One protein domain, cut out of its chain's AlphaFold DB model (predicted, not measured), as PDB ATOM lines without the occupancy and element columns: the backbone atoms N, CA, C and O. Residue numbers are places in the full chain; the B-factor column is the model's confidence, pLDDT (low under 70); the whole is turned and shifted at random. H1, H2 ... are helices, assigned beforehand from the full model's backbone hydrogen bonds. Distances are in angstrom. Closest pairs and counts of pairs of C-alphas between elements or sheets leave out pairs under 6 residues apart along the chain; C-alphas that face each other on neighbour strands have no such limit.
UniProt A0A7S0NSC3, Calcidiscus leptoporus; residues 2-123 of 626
ATOM      1  N   GLU A   2     175.395 123.158 174.363       78.31
ATOM      2  CA  GLU A   2     176.709 122.658 174.792       78.31
ATOM      3  C   GLU A   2     176.650 122.269 176.291       78.31
ATOM      4  O   GLU A   2     176.214 123.065 177.127       78.31
ATOM      5  N   VAL A   3     176.981 121.014 176.622       86.62
ATOM      6  CA  VAL A   3     176.744 120.417 177.956       86.62
ATOM      7  C   VAL A   3     177.653 120.977 179.056       86.62
ATOM      8  O   VAL A   3     177.266 121.015 180.227       86.62
ATOM      9  N   PHE A   4     178.852 121.437 178.701       90.00
ATOM     10  CA  PHE A   4     179.811 122.029 179.628       90.00
ATOM     11  C   PHE A   4     179.455 123.490 179.926       90.00
ATOM     12  O   PHE A   4     179.578 123.925 181.068       90.00
ATOM     13  N   ALA A   5     178.917 124.235 178.958       90.56
ATOM     14  CA  ALA A   5     178.392 125.580 179.176       90.56
ATOM     15  C   ALA A   5     177.206 125.574 180.155       90.56
ATOM     16  O   ALA A   5     177.189 126.357 181.108       90.56
ATOM     17  N   LEU A   6     176.255 124.644 179.981       93.19
ATOM     18  CA  LEU A   6     175.159 124.450 180.938       93.19
ATOM     19  C   LEU A   6     175.695 124.085 182.327       93.19
ATOM     20  O   LEU A   6     175.232 124.617 183.336       93.19
ATOM     21  N   ASN A   7     176.719 123.233 182.384       92.81
ATOM     22  CA  ASN A   7     177.360 122.890 183.642       92.81
ATOM     23  C   ASN A   7     177.956 124.113 184.348       92.81
ATOM     24  O   ASN A   7     177.761 124.309 185.547       92.81
ATOM     25  N   ASN A   8     178.676 124.951 183.606       92.38
ATOM     26  CA  ASN A   8     179.288 126.162 184.140       92.38
ATOM     27  C   ASN A   8     178.222 127.143 184.644       92.38
ATOM     28  O   ASN A   8     178.405 127.741 185.703       92.38
ATOM     29  N   ALA A   9     177.078 127.243 183.958       94.94
ATOM     30  CA  ALA A   9     175.934 128.020 184.428       94.94
ATOM     31  C   ALA A   9     175.375 127.481 185.759       94.94
ATOM     32  O   ALA A   9     175.134 128.262 186.681       94.94
ATOM     33  N   CYS A  10     175.240 126.158 185.910       95.31
ATOM     34  CA  CYS A  10     174.842 125.541 187.181       95.31
ATOM     35  C   CYS A  10     175.852 125.822 188.307       95.31
ATOM     36  O   CYS A  10     175.453 126.153 189.423       95.31
ATOM     37  N   ASN A  11     177.157 125.753 188.029       94.44
ATOM     38  CA  ASN A  11     178.199 126.056 189.016       94.44
ATOM     39  C   ASN A  11     178.217 127.548 189.405       94.44
ATOM     40  O   ASN A  11     178.377 127.876 190.581       94.44
ATOM     41  N   ALA A  12     177.967 128.455 188.458       95.94
ATOM     42  CA  ALA A  12     177.797 129.882 188.739       95.94
ATOM     43  C   ALA A  12     176.553 130.161 189.596       95.94
ATOM     44  O   ALA A  12     176.626 130.941 190.547       95.94
ATOM     45  N   LEU A  13     175.435 129.482 189.317       97.12
ATOM     46  CA  LEU A  13     174.232 129.546 190.144       97.12
ATOM     47  C   LEU A  13     174.503 129.052 191.572       97.12
ATOM     48  O   LEU A  13     174.096 129.701 192.531       97.12
ATOM     49  N   LEU A  14     175.219 127.936 191.724       96.94
ATOM     50  CA  LEU A  14     175.618 127.408 193.028       96.94
ATOM     51  C   LEU A  14     176.472 128.411 193.817       96.94
ATOM     52  O   LEU A  14     176.193 128.648 194.991       96.94
ATOM     53  N   LEU A  15     177.460 129.044 193.178       96.38
ATOM     54  CA  LEU A  15     178.276 130.084 193.809       96.38
ATOM     55  C   LEU A  15     177.430 131.295 194.236       96.38
ATOM     56  O   LEU A  15     177.563 131.778 195.360       96.38
ATOM     57  N   LEU A  16     176.522 131.759 193.373       97.12
ATOM     58  CA  LEU A  16     175.605 132.859 193.684       97.12
ATOM     59  C   LEU A  16     174.707 132.530 194.884       97.12
ATOM     60  O   LEU A  16     174.545 133.348 195.791       97.12
ATOM     61  N   LEU A  17     174.128 131.329 194.909       97.81
ATOM     62  CA  LEU A  17     173.253 130.881 195.991       97.81
ATOM     63  C   LEU A  17     174.017 130.646 197.295       97.81
ATOM     64  O   LEU A  17     173.460 130.884 198.366       97.81
ATOM     65  N   LEU A  18     175.290 130.251 197.220       96.88
ATOM     66  CA  LEU A  18     176.166 130.164 198.384       96.88
ATOM     67  C   LEU A  18     176.369 131.541 199.024       96.88
ATOM     68  O   LEU A  18     176.160 131.693 200.226       96.88
ATOM     69  N   VAL A  19     176.681 132.561 198.217       95.06
ATOM     70  CA  VAL A  19     176.789 133.956 198.679       95.06
ATOM     71  C   VAL A  19     175.447 134.462 199.220       95.06
ATOM     72  O   VAL A  19     175.396 135.136 200.247       95.06
ATOM     73  N   HIS A  20     174.332 134.116 198.573       96.56
ATOM     74  CA  HIS A  20     173.004 134.476 199.067       96.56
ATOM     75  C   HIS A  20     172.704 133.842 200.436       96.56
ATOM     76  O   HIS A  20     172.152 134.498 201.327       96.56
ATOM     77  N   TYR A  21     173.087 132.579 200.629       97.44
ATOM     78  CA  TYR A  21     172.964 131.903 201.912       97.44
ATOM     79  C   TYR A  21     173.879 132.521 202.974       97.44
ATOM     80  O   TYR A  21     173.402 132.766 204.077       97.44
ATOM     81  N   GLU A  22     175.132 132.849 202.648       95.19
ATOM     82  CA  GLU A  22     176.066 133.562 203.534       95.19
ATOM     83  C   GLU A  22     175.421 134.818 204.138       95.19
ATOM     84  O   GLU A  22     175.480 135.029 205.349       95.19
ATOM     85  N   GLN A  23     174.755 135.614 203.295       93.69
ATOM     86  CA  GLN A  23     174.143 136.891 203.672       93.69
ATOM     87  C   GLN A  23     172.856 136.744 204.489       93.69
ATOM     88  O   GLN A  23     172.534 137.614 205.295       93.69
ATOM     89  N   ARG A  24     172.065 135.692 204.242       94.50
ATOM     90  CA  ARG A  24     170.713 135.545 204.816       94.50
ATOM     91  C   ARG A  24     170.632 134.510 205.935       94.50
ATOM     92  O   ARG A  24     169.779 134.645 206.804       94.50
ATOM     93  N   ARG A  25     171.452 133.457 205.875       94.12
ATOM     94  CA  ARG A  25     171.497 132.308 206.798       94.12
ATOM     95  C   ARG A  25     170.112 131.720 207.122       94.12
ATOM     96  O   ARG A  25     169.822 131.358 208.258       94.12
ATOM     97  N   THR A  26     169.235 131.621 206.116       96.81
ATOM     98  CA  THR A  26     167.861 131.103 206.278       96.81
ATOM     99  C   THR A  26     167.673 129.721 205.654       96.81
ATOM    100  O   THR A  26     168.335 129.370 204.679       96.81
ATOM    101  N   VAL A  27     166.692 128.961 206.164       97.56
ATOM    102  CA  VAL A  27     166.275 127.664 205.591       97.56
ATOM    103  C   VAL A  27     165.872 127.815 204.123       97.56
ATOM    104  O   VAL A  27     166.248 126.990 203.297       97.56
ATOM    105  N   ARG A  28     165.160 128.895 203.774       97.69
ATOM    106  CA  ARG A  28     164.719 129.162 202.397       97.69
ATOM    107  C   ARG A  28     165.897 129.343 201.438       97.69
ATOM    108  O   ARG A  28     165.899 128.738 200.372       97.69
ATOM    109  N   ALA A  29     166.906 130.124 201.829       97.56
ATOM    110  CA  ALA A  29     168.117 130.294 201.025       97.56
ATOM    111  C   ALA A  29     168.868 128.962 200.840       97.56
ATOM    112  O   ALA A  29     169.292 128.643 199.733       97.56
ATOM    113  N   ALA A  30     168.957 128.148 201.897       97.88
ATOM    114  CA  ALA A  30     169.556 126.817 201.818       97.88
ATOM    115  C   ALA A  30     168.752 125.851 200.921       97.88
ATOM    116  O   ALA A  30     169.351 125.040 200.221       97.88
ATOM    117  N   CYS A  31     167.418 125.964 200.873       98.56
ATOM    118  CA  CYS A  31     166.571 125.175 199.968       98.56
ATOM    119  C   CYS A  31     166.836 125.500 198.492       98.56
ATOM    120  O   CYS A  31     166.928 124.582 197.681       98.56
ATOM    121  N   TYR A  32     167.030 126.779 198.140       98.31
ATOM    122  CA  TYR A  32     167.450 127.149 196.782       98.31
ATOM    123  C   TYR A  32     168.802 126.526 196.426       98.31
ATOM    124  O   TYR A  32     168.948 125.960 195.344       98.31
ATOM    125  N   GLY A  33     169.766 126.572 197.353       98.00
ATOM    126  CA  GLY A  33     171.057 125.904 197.195       98.00
ATOM    127  C   GLY A  33     170.909 124.396 196.978       98.00
ATOM    128  O   GLY A  33     171.453 123.865 196.016       98.00
ATOM    129  N   ALA A  34     170.117 123.712 197.809       98.31
ATOM    130  CA  ALA A  34     169.867 122.276 197.686       98.31
ATOM    131  C   ALA A  34     169.243 121.902 196.330       98.31
ATOM    132  O   ALA A  34     169.707 120.961 195.686       98.31
ATOM    133  N   ALA A  35     168.252 122.668 195.858       98.44
ATOM    134  CA  ALA A  35     167.661 122.471 194.535       98.44
ATOM    135  C   ALA A  35     168.683 122.659 193.403       98.44
ATOM    136  O   ALA A  35     168.736 121.847 192.479       98.44
ATOM    137  N   ALA A  36     169.548 123.672 193.494       98.00
ATOM    138  CA  ALA A  36     170.612 123.884 192.518       98.00
ATOM    139  C   ALA A  36     171.678 122.772 192.543       98.00
ATOM    140  O   ALA A  36     172.179 122.402 191.483       98.00
ATOM    141  N   VAL A  37     171.995 122.193 193.713       98.12
ATOM    142  CA  VAL A  37     172.899 121.029 193.807       98.12
ATOM    143  C   VAL A  37     172.287 119.835 193.083       98.12
ATOM    144  O   VAL A  37     172.962 119.219 192.261       98.12
ATOM    145  N   GLY A  38     171.007 119.539 193.336       97.50
ATOM    146  CA  GLY A  38     170.286 118.486 192.621       97.50
ATOM    147  C   GLY A  38     170.334 118.694 191.106       97.50
ATOM    148  O   GLY A  38     170.738 117.793 190.374       97.50
ATOM    149  N   LEU A  39     170.034 119.912 190.643       96.69
ATOM    150  CA  LEU A  39     170.067 120.256 189.222       96.69
ATOM    151  C   LEU A  39     171.463 120.068 188.610       96.69
ATOM    152  O   LEU A  39     171.593 119.424 187.568       96.69
ATOM    153  N   ALA A  40     172.517 120.562 189.266       96.44
ATOM    154  CA  ALA A  40     173.894 120.415 188.791       96.44
ATOM    155  C   ALA A  40     174.301 118.936 188.655       96.44
ATOM    156  O   ALA A  40     174.886 118.546 187.644       96.44
ATOM    157  N   LEU A  41     173.913 118.093 189.621       95.69
ATOM    158  CA  LEU A  41     174.189 116.651 189.614       95.69
ATOM    159  C   LEU A  41     173.425 115.872 188.534       95.69
ATOM    160  O   LEU A  41     173.823 114.753 188.204       95.69
ATOM    161  N   THR A  42     172.348 116.427 187.969       94.31
ATOM    162  CA  THR A  42     171.702 115.835 186.784       94.31
ATOM    163  C   THR A  42     172.469 116.093 185.491       94.31
ATOM    164  O   THR A  42     172.330 115.327 184.543       94.31
ATOM    165  N   ASN A  43     173.306 117.135 185.460       93.31
ATOM    166  CA  ASN A  43     174.118 117.481 184.300       93.31
ATOM    167  C   ASN A  43     175.526 116.870 184.387       93.31
ATOM    168  O   ASN A  43     175.941 116.155 183.479       93.31
ATOM    169  N   GLN A  44     176.268 117.121 185.477       92.19
ATOM    170  CA  GLN A  44     177.585 116.514 185.706       92.19
ATOM    171  C   GLN A  44     177.829 116.178 187.177       92.19
ATOM    172  O   GLN A  44     177.787 117.025 188.066       92.19
ATOM    173  N   HIS A  45     178.210 114.924 187.427       93.19
ATOM    174  CA  HIS A  45     178.537 114.436 188.770       93.19
ATOM    175  C   HIS A  45     179.747 115.129 189.390       93.19
ATOM    176  O   HIS A  45     179.810 115.258 190.606       93.19
ATOM    177  N   THR A  46     180.679 115.632 188.576       93.38
ATOM    178  CA  THR A  46     181.873 116.357 189.045       93.38
ATOM    179  C   THR A  46     181.531 117.605 189.855       93.38
ATOM    180  O   THR A  46     182.334 118.021 190.689       93.38
ATOM    181  N   SER A  47     180.328 118.171 189.688       95.19
ATOM    182  CA  SER A  47     179.863 119.295 190.509       95.19
ATOM    183  C   SER A  47     179.785 118.948 192.000       95.19
ATOM    184  O   SER A  47     179.821 119.854 192.830       95.19
ATOM    185  N   ILE A  48     179.772 117.660 192.375       95.88
ATOM    186  CA  ILE A  48     179.857 117.235 193.779       95.88
ATOM    187  C   ILE A  48     181.150 117.701 194.458       95.88
ATOM    188  O   ILE A  48     181.121 118.027 195.641       95.88
ATOM    189  N   PHE A  49     182.269 117.786 193.729       95.56
ATOM    190  CA  PHE A  49     183.551 118.203 194.305       95.56
ATOM    191  C   PHE A  49     183.536 119.672 194.737       95.56
ATOM    192  O   PHE A  49     184.210 120.040 195.696       95.56
ATOM    193  N   PHE A  50     182.721 120.493 194.069       94.19
ATOM    194  CA  PHE A  50     182.445 121.866 194.478       94.19
ATOM    195  C   PHE A  50     181.332 121.937 195.536       94.19
ATOM    196  O   PHE A  50     181.483 122.601 196.564       94.19
ATOM    197  N   ALA A  51     180.217 121.240 195.310       96.81
ATOM    198  CA  ALA A  51     179.024 121.352 196.139       96.81
ATOM    199  C   ALA A  51     179.204 120.765 197.545       96.81
ATOM    200  O   ALA A  51     178.718 121.354 198.508       96.81
ATOM    201  N   LEU A  52     179.895 119.630 197.694       97.38
ATOM    202  CA  LEU A  52     179.974 118.916 198.972       97.38
ATOM    203  C   LEU A  52     180.637 119.753 200.084       97.38
ATOM    204  O   LEU A  52     180.007 119.907 201.132       97.38
ATOM    205  N   PRO A  53     181.828 120.365 199.891       98.00
ATOM    206  CA  PRO A  53     182.406 121.258 200.900       98.00
ATOM    207  C   PRO A  53     181.473 122.417 201.273       98.00
ATOM    208  O   PRO A  53     181.313 122.733 202.453       98.00
ATOM    209  N   CYS A  54     180.798 123.000 200.279       97.38
ATOM    210  CA  CYS A  54     179.856 124.101 200.466       97.38
ATOM    211  C   CYS A  54     178.616 123.684 201.273       97.38
ATOM    212  O   CYS A  54     178.190 124.410 202.169       97.38
ATOM    213  N   VAL A  55     178.058 122.499 201.005       97.50
ATOM    214  CA  VAL A  55     176.917 121.936 201.743       97.50
ATOM    215  C   VAL A  55     177.299 121.655 203.196       97.50
ATOM    216  O   VAL A  55     176.566 122.047 204.102       97.50
ATOM    217  N   LEU A  56     178.451 121.020 203.433       97.75
ATOM    218  CA  LEU A  56     178.929 120.715 204.785       97.75
ATOM    219  C   LEU A  56     179.129 121.989 205.608       97.75
ATOM    220  O   LEU A  56     178.676 122.070 206.751       97.75
ATOM    221  N   TRP A  57     179.743 123.008 205.009       97.62
ATOM    222  CA  TRP A  57     179.879 124.314 205.639       97.62
ATOM    223  C   TRP A  57     178.518 124.966 205.915       97.62
ATOM    224  O   TRP A  57     178.282 125.435 207.029       97.62
ATOM    225  N   ALA A  58     177.593 124.958 204.948       97.31
ATOM    226  CA  ALA A  58     176.283 125.579 205.112       97.31
ATOM    227  C   ALA A  58     175.497 124.945 206.270       97.31
ATOM    228  O   ALA A  58     174.912 125.672 207.082       97.31
ATOM    229  N   LEU A  59     175.537 123.611 206.387       97.00
ATOM    230  CA  LEU A  59     174.944 122.852 207.491       97.00
ATOM    231  C   LEU A  59     175.611 123.165 208.833       97.00
ATOM    232  O   LEU A  59     174.908 123.378 209.818       97.00
ATOM    233  N   ALA A  60     176.944 123.229 208.877       96.50
ATOM    234  CA  ALA A  60     177.683 123.543 210.097       96.50
ATOM    235  C   ALA A  60     177.373 124.961 210.595       96.50
ATOM    236  O   ALA A  60     177.067 125.172 211.770       96.50
ATOM    237  N   ALA A  61     177.390 125.935 209.691       94.81
ATOM    238  CA  ALA A  61     177.191 127.327 210.046       94.81
ATOM    239  C   ALA A  61     175.709 127.674 210.286       94.81
ATOM    240  O   ALA A  61     175.387 128.559 211.073       94.81
ATOM    241  N   GLY A  62     174.788 126.923 209.674       95.06
ATOM    242  CA  GLY A  62     173.347 126.983 209.926       95.06
ATOM    243  C   GLY A  62     172.837 125.974 210.953       95.06
ATOM    244  O   GLY A  62     171.628 125.753 211.005       95.06
ATOM    245  N   ARG A  63     173.714 125.335 211.743       94.88
ATOM    246  CA  ARG A  63     173.401 124.127 212.535       94.88
ATOM    247  C   ARG A  63     172.109 124.202 213.347       94.88
ATOM    248  O   ARG A  63     171.333 123.254 213.360       94.88
ATOM    249  N   SER A  64     171.847 125.338 213.991       94.25
ATOM    250  CA  SER A  64     170.691 125.535 214.875       94.25
ATOM    251  C   SER A  64     169.353 125.576 214.131       94.25
ATOM    252  O   SER A  64     168.314 125.273 214.725       94.25
ATOM    253  N   ALA A  65     169.371 125.940 212.847       95.56
ATOM    254  CA  ALA A  65     168.197 126.038 211.989       95.56
ATOM    255  C   ALA A  65     168.101 124.863 211.005       95.56
ATOM    256  O   ALA A  65     167.033 124.264 210.887       95.56
ATOM    257  N   LEU A  66     169.200 124.521 210.324       96.62
ATOM    258  CA  LEU A  66     169.218 123.554 209.224       96.62
ATOM    259  C   LEU A  66     169.209 122.094 209.679       96.62
ATOM    260  O   LEU A  66     168.638 121.271 208.976       96.62
ATOM    261  N   LEU A  67     169.779 121.766 210.846       96.06
ATOM    262  CA  LEU A  67     169.797 120.383 211.357       96.06
ATOM    263  C   LEU A  67     168.502 119.984 212.075       96.06
ATOM    264  O   LEU A  67     168.373 118.862 212.560       96.06
ATOM    265  N   ARG A  68     167.512 120.881 212.143       96.81
ATOM    266  CA  ARG A  68     166.181 120.525 212.642       96.81
ATOM    267  C   ARG A  68     165.526 119.541 211.665       96.81
ATOM    268  O   ARG A  68     165.567 119.809 210.464       96.81
ATOM    269  N   PRO A  69     164.820 118.493 212.131       97.06
ATOM    270  CA  PRO A  69     164.212 117.489 211.250       97.06
ATOM    271  C   PRO A  69     163.333 118.082 210.140       97.06
ATOM    272  O   PRO A  69     163.416 117.665 208.990       97.06
ATOM    273  N   ARG A  70     162.546 119.121 210.459       97.31
ATOM    274  CA  ARG A  70     161.730 119.841 209.465       97.31
ATOM    275  C   ARG A  70     162.576 120.522 208.385       97.31
ATOM    276  O   ARG A  70     162.227 120.447 207.214       97.31
ATOM    277  N   ALA A  71     163.668 121.185 208.766       97.31
ATOM    278  CA  ALA A  71     164.546 121.858 207.812       97.31
ATOM    279  C   ALA A  71     165.303 120.842 206.949       97.31
ATOM    280  O   ALA A  71     165.322 120.999 205.734       97.31
ATOM    281  N   LEU A  72     165.825 119.764 207.545       97.25
ATOM    282  CA  LEU A  72     166.423 118.650 206.804       97.25
ATOM    283  C   LEU A  72     165.437 118.052 205.794       97.25
ATOM    284  O   LEU A  72     165.800 117.868 204.637       97.25
ATOM    285  N   GLY A  73     164.179 117.833 206.189       98.12
ATOM    286  CA  GLY A  73     163.128 117.380 205.277       98.12
ATOM    287  C   GLY A  73     162.932 118.325 204.086       98.12
ATOM    288  O   GLY A  73     162.928 117.874 202.944       98.12
ATOM    289  N   LEU A  74     162.848 119.639 204.326       98.31
ATOM    290  CA  LEU A  74     162.715 120.638 203.257       98.31
ATOM    291  C   LEU A  74     163.938 120.692 202.331       98.31
ATOM    292  O   LEU A  74     163.775 120.805 201.116       98.31
ATOM    293  N   LEU A  75     165.151 120.593 202.881       98.25
ATOM    294  CA  LEU A  75     166.392 120.564 202.105       98.25
ATOM    295  C   LEU A  75     166.457 119.320 201.218       98.25
ATOM    296  O   LEU A  75     166.728 119.440 200.025       98.25
ATOM    297  N   THR A  76     166.144 118.148 201.775       97.69
ATOM    298  CA  THR A  76     166.084 116.884 201.034       97.69
ATOM    299  C   THR A  76     165.052 116.956 199.916       97.69
ATOM    300  O   THR A  76     165.381 116.654 198.771       97.69
ATOM    301  N   MET A  77     163.834 117.430 200.202       98.19
ATOM    302  CA  MET A  77     162.802 117.604 199.176       98.19
ATOM    303  C   MET A  77     163.238 118.587 198.088       98.19
ATOM    304  O   MET A  77     163.040 118.315 196.910       98.19
ATOM    305  N   SER A  78     163.889 119.693 198.458       98.31
ATOM    306  CA  SER A  78     164.412 120.664 197.491       98.31
ATOM    307  C   SER A  78     165.497 120.052 196.603       98.31
ATOM    308  O   SER A  78     165.463 120.235 195.390       98.31
ATOM    309  N   GLY A  79     166.421 119.276 197.176       97.75
ATOM    310  CA  GLY A  79     167.438 118.542 196.422       97.75
ATOM    311  C   GLY A  79     166.841 117.513 195.461       97.75
ATOM    312  O   GLY A  79     167.229 117.473 194.296       97.75
ATOM    313  N   ILE A  80     165.843 116.745 195.910       96.94
ATOM    314  CA  ILE A  80     165.106 115.789 195.066       96.94
ATOM    315  C   ILE A  80     164.371 116.510 193.930       96.94
ATOM    316  O   ILE A  80     164.410 116.046 192.794       96.94
ATOM    317  N   LEU A  81     163.753 117.666 194.194       97.25
ATOM    318  CA  LEU A  81     163.146 118.492 193.143       97.25
ATOM    319  C   LEU A  81     164.189 118.970 192.124       97.25
ATOM    320  O   LEU A  81     163.915 118.977 190.925       97.25
ATOM    321  N   GLY A  82     165.401 119.300 192.573       97.19
ATOM    322  CA  GLY A  82     166.536 119.579 191.691       97.19
ATOM    323  C   GLY A  82     166.916 118.396 190.796       97.19
ATOM    324  O   GLY A  82     167.289 118.597 189.646       97.19
ATOM    325  N   LEU A  83     166.761 117.163 191.287       96.50
ATOM    326  CA  LEU A  83     166.996 115.928 190.529       96.50
ATOM    327  C   LEU A  83     165.872 115.584 189.534       96.50
ATOM    328  O   LEU A  83     165.978 114.584 188.822       96.50
ATOM    329  N   SER A  84     164.814 116.395 189.444       95.56
ATOM    330  CA  SER A  84     163.666 116.140 188.563       95.56
ATOM    331  C   SER A  84     163.994 115.902 187.079       95.56
ATOM    332  O   SER A  84     163.262 115.114 186.477       95.56
ATOM    333  N   PRO A  85     165.080 116.432 186.467       94.31
ATOM    334  CA  PRO A  85     165.449 116.052 185.102       94.31
ATOM    335  C   PRO A  85     165.662 114.543 184.906       94.31
ATOM    336  O   PRO A  85     165.383 114.025 183.827       94.31
ATOM    337  N   TYR A  86     166.067 113.798 185.941       93.50
ATOM    338  CA  TYR A  86     166.163 112.337 185.858       93.50
ATOM    339  C   TYR A  86     164.804 111.653 185.650       93.50
ATOM    340  O   TYR A  86     164.757 110.581 185.048       93.50
ATOM    341  N   ALA A  87     163.692 112.271 186.066       91.69
ATOM    342  CA  ALA A  87     162.357 111.732 185.811       91.69
ATOM    343  C   ALA A  87     162.069 111.623 184.306       91.69
ATOM    344  O   ALA A  87     161.443 110.657 183.878       91.69
ATOM    345  N   TYR A  88     162.594 112.548 183.490       90.88
ATOM    346  CA  TYR A  88     162.502 112.451 182.032       90.88
ATOM    347  C   TYR A  88     163.159 111.166 181.512       90.88
ATOM    348  O   TYR A  88     162.576 110.487 180.670       90.88
ATOM    349  N   LEU A  89     164.322 110.778 182.051       89.94
ATOM    350  CA  LEU A  89     164.988 109.529 181.667       89.94
ATOM    351  C   LEU A  89     164.178 108.299 182.090       89.94
ATOM    352  O   LEU A  89     164.069 107.351 181.321       89.94
ATOM    353  N   CYS A  90     163.560 108.315 183.270       89.06
ATOM    354  CA  CYS A  90     162.723 107.199 183.716       89.06
ATOM    355  C   CYS A  90     161.457 107.026 182.860       89.06
ATOM    356  O   CYS A  90     160.964 105.911 182.712       89.06
ATOM    357  N   VAL A  91     160.924 108.115 182.295       89.31
ATOM    358  CA  VAL A  91     159.708 108.084 181.463       89.31
ATOM    359  C   VAL A  91     160.031 107.789 179.996       89.31
ATOM    360  O   VAL A  91     159.353 106.974 179.372       89.31
ATOM    361  N   TYR A  92     161.070 108.425 179.448       88.19
ATOM    362  CA  TYR A  92     161.382 108.422 178.013       88.19
ATOM    363  C   TYR A  92     162.690 107.714 177.643       88.19
ATOM    364  O   TYR A  92     162.968 107.565 176.461       88.19
ATOM    365  N   GLY A  93     163.493 107.242 178.598       83.94
ATOM    366  CA  GLY A  93     164.781 106.565 178.362       83.94
ATOM    367  C   GLY A  93     164.675 105.098 177.934       83.94
ATOM    368  O   GLY A  93     165.606 104.331 178.161       83.94
ATOM    369  N   GLY A  94     163.534 104.697 177.366       84.50
ATOM    370  CA  GLY A  94     163.238 103.324 176.953       84.50
ATOM    371  C   GLY A  94     163.364 103.084 175.447       84.50
ATOM    372  O   GLY A  94     164.132 103.738 174.746       84.50
ATOM    373  N   GLU A  95     162.545 102.185 174.907       80.94
ATOM    374  CA  GLU A  95     162.403 101.969 173.455       80.94
ATOM    375  C   GLU A  95     161.907 103.214 172.704       80.94
ATOM    376  O   GLU A  95     162.238 103.412 171.540       80.94
ATOM    377  N   THR A  96     161.152 104.078 173.386       80.31
ATOM    378  CA  THR A  96     160.636 105.347 172.856       80.31
ATOM    379  C   THR A  96     161.642 106.494 172.930       80.31
ATOM    380  O   THR A  96     161.330 107.604 172.491       80.31
ATOM    381  N   ALA A  97     162.833 106.259 173.490       85.25
ATOM    382  CA  ALA A  97     163.878 107.267 173.532       85.25
ATOM    383  C   ALA A  97     164.229 107.700 172.112       85.25
ATOM    384  O   ALA A  97     164.355 106.869 171.209       85.25
ATOM    385  N   ALA A  98     164.444 109.004 171.923       81.50
ATOM    386  CA  ALA A  98     164.947 109.513 170.656       81.50
ATOM    387  C   ALA A  98     166.175 108.693 170.243       81.50
ATOM    388  O   ALA A  98     167.076 108.476 171.066       81.50
ATOM    389  N   TRP A  99     166.205 108.231 168.985       82.81
ATOM    390  CA  TRP A  99     167.297 107.405 168.468       82.81
ATOM    391  C   TRP A  99     168.640 108.038 168.866       82.81
ATOM    392  O   TRP A  99     168.769 109.257 168.920       82.81
ATOM    393  N   GLY A 100     169.681 107.266 169.171       79.31
ATOM    394  CA  GLY A 100     170.974 107.809 169.626       79.31
ATOM    395  C   GLY A 100     171.041 108.311 171.075       79.31
ATOM    396  O   GLY A 100     172.137 108.650 171.515       79.31
ATOM    397  N   SER A 101     169.936 108.301 171.828       87.12
ATOM    398  CA  SER A 101     169.991 108.340 173.296       87.12
ATOM    399  C   SER A 101     170.762 107.125 173.814       87.12
ATOM    400  O   SER A 101     170.541 106.002 173.354       87.12
ATOM    401  N   TRP A 102     171.675 107.344 174.756       89.19
ATOM    402  CA  TRP A 102     172.481 106.278 175.347       89.19
ATOM    403  C   TRP A 102     171.733 105.584 176.482       89.19
ATOM    404  O   TRP A 102     171.197 106.288 177.328       89.19
ATOM    405  N   GLY A 103     171.785 104.254 176.571       90.00
ATOM    406  CA  GLY A 103     171.283 103.484 177.715       90.00
ATOM    407  C   GLY A 103     169.781 103.197 177.685       90.00
ATOM    408  O   GLY A 103     169.054 103.704 176.832       90.00
ATOM    409  N   GLU A 104     169.338 102.362 178.629       89.19
ATOM    410  CA  GLU A 104     167.938 101.975 178.869       89.19
ATOM    411  C   GLU A 104     167.538 102.356 180.300       89.19
ATOM    412  O   GLU A 104     167.710 101.576 181.231       89.19
ATOM    413  N   GLN A 105     167.063 103.582 180.509       91.62
ATOM    414  CA  GLN A 105     166.816 104.142 181.844       91.62
ATOM    415  C   GLN A 105     165.407 103.893 182.383       91.62
ATOM    416  O   GLN A 105     165.130 104.272 183.519       91.62
ATOM    417  N   ARG A 106     164.509 103.264 181.613       89.31
ATOM    418  CA  ARG A 106     163.135 103.024 182.077       89.31
ATOM    419  C   ARG A 106     163.075 101.962 183.174       89.31
ATOM    420  O   ARG A 106     162.218 102.012 184.052       89.31
ATOM    421  N   SER A 107     163.985 100.990 183.134       89.94
ATOM    422  CA  SER A 107     164.123  99.993 184.198       89.94
ATOM    423  C   SER A 107     164.889 100.559 185.398       89.94
ATOM    424  O   SER A 107     165.818 101.343 185.226       89.94
ATOM    425  N   LEU A 108     164.578 100.104 186.620       90.69
ATOM    426  CA  LEU A 108     165.334 100.500 187.820       90.69
ATOM    427  C   LEU A 108     166.828 100.168 187.687       90.69
ATOM    428  O   LEU A 108     167.682 101.000 187.982       90.69
ATOM    429  N   SER A 109     167.146  98.964 187.204       92.56
ATOM    430  CA  SER A 109     168.532  98.531 186.998       92.56
ATOM    431  C   SER A 109     169.264  99.432 186.002       92.56
ATOM    432  O   SER A 109     170.386  99.871 186.259       92.56
ATOM    433  N   GLY A 110     168.620  99.758 184.883       92.12
ATOM    434  CA  GLY A 110     169.195 100.614 183.855       92.12
ATOM    435  C   GLY A 110     169.305 102.083 184.277       92.12
ATOM    436  O   GLY A 110     170.330 102.713 184.017       92.12
ATOM    437  N   PHE A 111     168.339 102.596 185.045       93.44
ATOM    438  CA  PHE A 111     168.439 103.899 185.701       93.44
ATOM    439  C   PHE A 111     169.668 103.970 186.613       93.44
ATOM    440  O   PHE A 111     170.484 104.876 186.464       93.44
ATOM    441  N   PHE A 112     169.861 102.995 187.508       94.69
ATOM    442  CA  PHE A 112     171.038 102.968 188.382       94.69
ATOM    443  C   PHE A 112     172.338 102.700 187.623       94.69
ATOM    444  O   PHE A 112     173.387 103.187 188.031       94.69
ATOM    445  N   THR A 113     172.292 101.965 186.514       94.31
ATOM    446  CA  THR A 113     173.445 101.765 185.623       94.31
ATOM    447  C   THR A 113     173.888 103.092 185.011       94.31
ATOM    448  O   THR A 113     175.079 103.406 185.042       94.31
ATOM    449  N   HIS A 114     172.933 103.902 184.545       92.62
ATOM    450  CA  HIS A 114     173.184 105.240 184.021       92.62
ATOM    451  C   HIS A 114     173.633 106.212 185.117       92.62
ATOM    452  O   HIS A 114     174.685 106.834 184.988       92.62
ATOM    453  N   LEU A 115     172.881 106.291 186.221       93.31
ATOM    454  CA  LEU A 115     173.179 107.167 187.351       93.31
ATOM    455  C   LEU A 115     174.570 106.868 187.908       93.31
ATOM    456  O   LEU A 115     175.371 107.772 188.053       93.31
ATOM    457  N   LEU A 116     174.911 105.606 188.162       94.06
ATOM    458  CA  LEU A 116     176.230 105.235 188.685       94.06
ATOM    459  C   LEU A 116     177.326 105.228 187.610       94.06
ATOM    460  O   LEU A 116     178.463 104.885 187.922       94.06
ATOM    461  N   ARG A 117     177.000 105.587 186.360       93.12
ATOM    462  CA  ARG A 117     177.924 105.614 185.219       93.12
ATOM    463  C   ARG A 117     178.646 104.279 184.990       93.12
ATOM    464  O   ARG A 117     179.795 104.272 184.557       93.12
ATOM    465  N   ARG A 118     177.991 103.142 185.245       92.81
ATOM    466  CA  ARG A 118     178.643 101.816 185.203       92.81
ATOM    467  C   ARG A 118     179.232 101.481 183.830       92.81
ATOM    468  O   ARG A 118     180.273 100.846 183.764       92.81
ATOM    469  N   GLU A 119     178.591 101.937 182.755       90.00
ATOM    470  CA  GLU A 119     179.061 101.729 181.376       90.00
ATOM    471  C   GLU A 119     180.223 102.669 180.995       90.00
ATOM    472  O   GLU A 119     181.057 102.310 180.172       90.00
ATOM    473  N   TYR A 120     180.313 103.849 181.619       86.25
ATOM    474  CA  TYR A 120     181.355 104.849 181.343       86.25
ATOM    475  C   TYR A 120     182.588 104.710 182.247       86.25
ATOM    476  O   TYR A 120     183.664 105.179 181.883       86.25
ATOM    477  N   GLY A 121     182.419 104.102 183.425       89.38
ATOM    478  CA  GLY A 121     183.416 103.988 184.489       89.38
ATOM    479  C   GLY A 121     182.946 104.655 185.786       89.38
ATOM    480  O   GLY A 121     182.860 105.882 185.882       89.38
ATOM    481  N   THR A 122     182.661 103.856 186.818       90.44
ATOM    482  CA  THR A 122     182.341 104.367 188.162       90.44
ATOM    483  C   THR A 122     183.621 104.881 188.824       90.44
ATOM    484  O   THR A 122     184.587 104.134 188.947       90.44
ATOM    485  N   PHE A 123     183.633 106.145 189.267       89.50
ATOM    486  CA  PHE A 123     184.828 106.824 189.810       89.50
ATOM    487  C   PHE A 123     186.022 106.883 188.842       89.50
ATOM    488  O   PHE A 123     187.172 106.981 189.259       89.50
TER     489      PHE A 123
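What this domain is: This is residues 2 to 123 of the 626 residues of a protein of Calcidiscus leptoporus (UniProt A0A7S0NSC3). Three helices, H1, H2 and H3, form an up-and-down bundle with their centres in a triangle, and a fourth, H5, packs along H2 on the side away from H1 and H3. Beyond the end of the bundle where H2 ends, the chain goes on into a looser head made of the short helices H6 and H7 and the loop of residues 93 to 107, while the tiny H4 sits at the other end, between H3 and H5. The printed part has 122 residues with seven named helices, H1 to H7 in order, and no named strand; its class is all helix. It is only just compact, close to loose, with a radius of gyration of the C-alphas of 16.0 A, and its outline is elongated, 47 by 30 by 23 A.

How they stand to each other: H1, residues 3 to 24, forms a helical hairpin with H2, residues 27 to 43; they touch, closest at the C-alphas of Tyr 21 and Ala 29, 5.2 A apart, at a shallow tilt of 13 degrees, opposite ways. H2 forms a second helical hairpin with H3, residues 45 to 61, at a shallow tilt of 14 degrees; their closest C-alphas are those of Ala 40 and Ser 47, 6.3 A apart. H1 touches H3 with residues 11 to 21 alone, the same way at 4 degrees, a shallow tilt; the closest C-alphas, of Asn 11 and Ser 47, are 7.1 A apart. H3 has a kink of 38 degrees near residue 52. H4, residues 63 to 66, is close to H2 but not clearly touching; the closest C-alphas, of Val 27 and Leu 66, are 6.2 A apart. H5, residues 69 to 82, touches H2, the same way at a shallow tilt of 34 degrees, only just short of steep; the closest C-alphas, of Gly 38 and Gly 82, are 4.0 A apart. H5 is apart from H1 and H3. H6, residues 85 to 92, only just touches H2, with 3 pairs of C-alphas within 8 A; the closest are those of Thr 42 and Pro 85, 6.5 A apart. H7, residues 108 to 115, is close to H6 but not clearly touching, with the C-alphas of Cys 90 and Phe 111 closest at 6.9 A. Every O i to N i+4 pair is within hydrogen-bond range in H1, H5 and H7, against 12 of 13 in H2, 9 of 13 in H3 and 3 of 4 in H6; H4 is too short for such a pair.

Where its parts are: H1 begins at C-alpha 3, (176.744, 120.417, 177.956), and is 31.4 A long; H2 and H3 are each 24.9 A, and H5 is 19.8 A. H7 ends at C-alpha 115, (173.179, 107.167, 187.351).

The domain as a whole: The C-alphas farthest apart, of Ser 64 and Trp 99, are 49.9 A apart. The printed part has no cut; the link from H6 to H7, 15 residues, is long, and the other five are tight. No printed residue is under 70 in pLDDT.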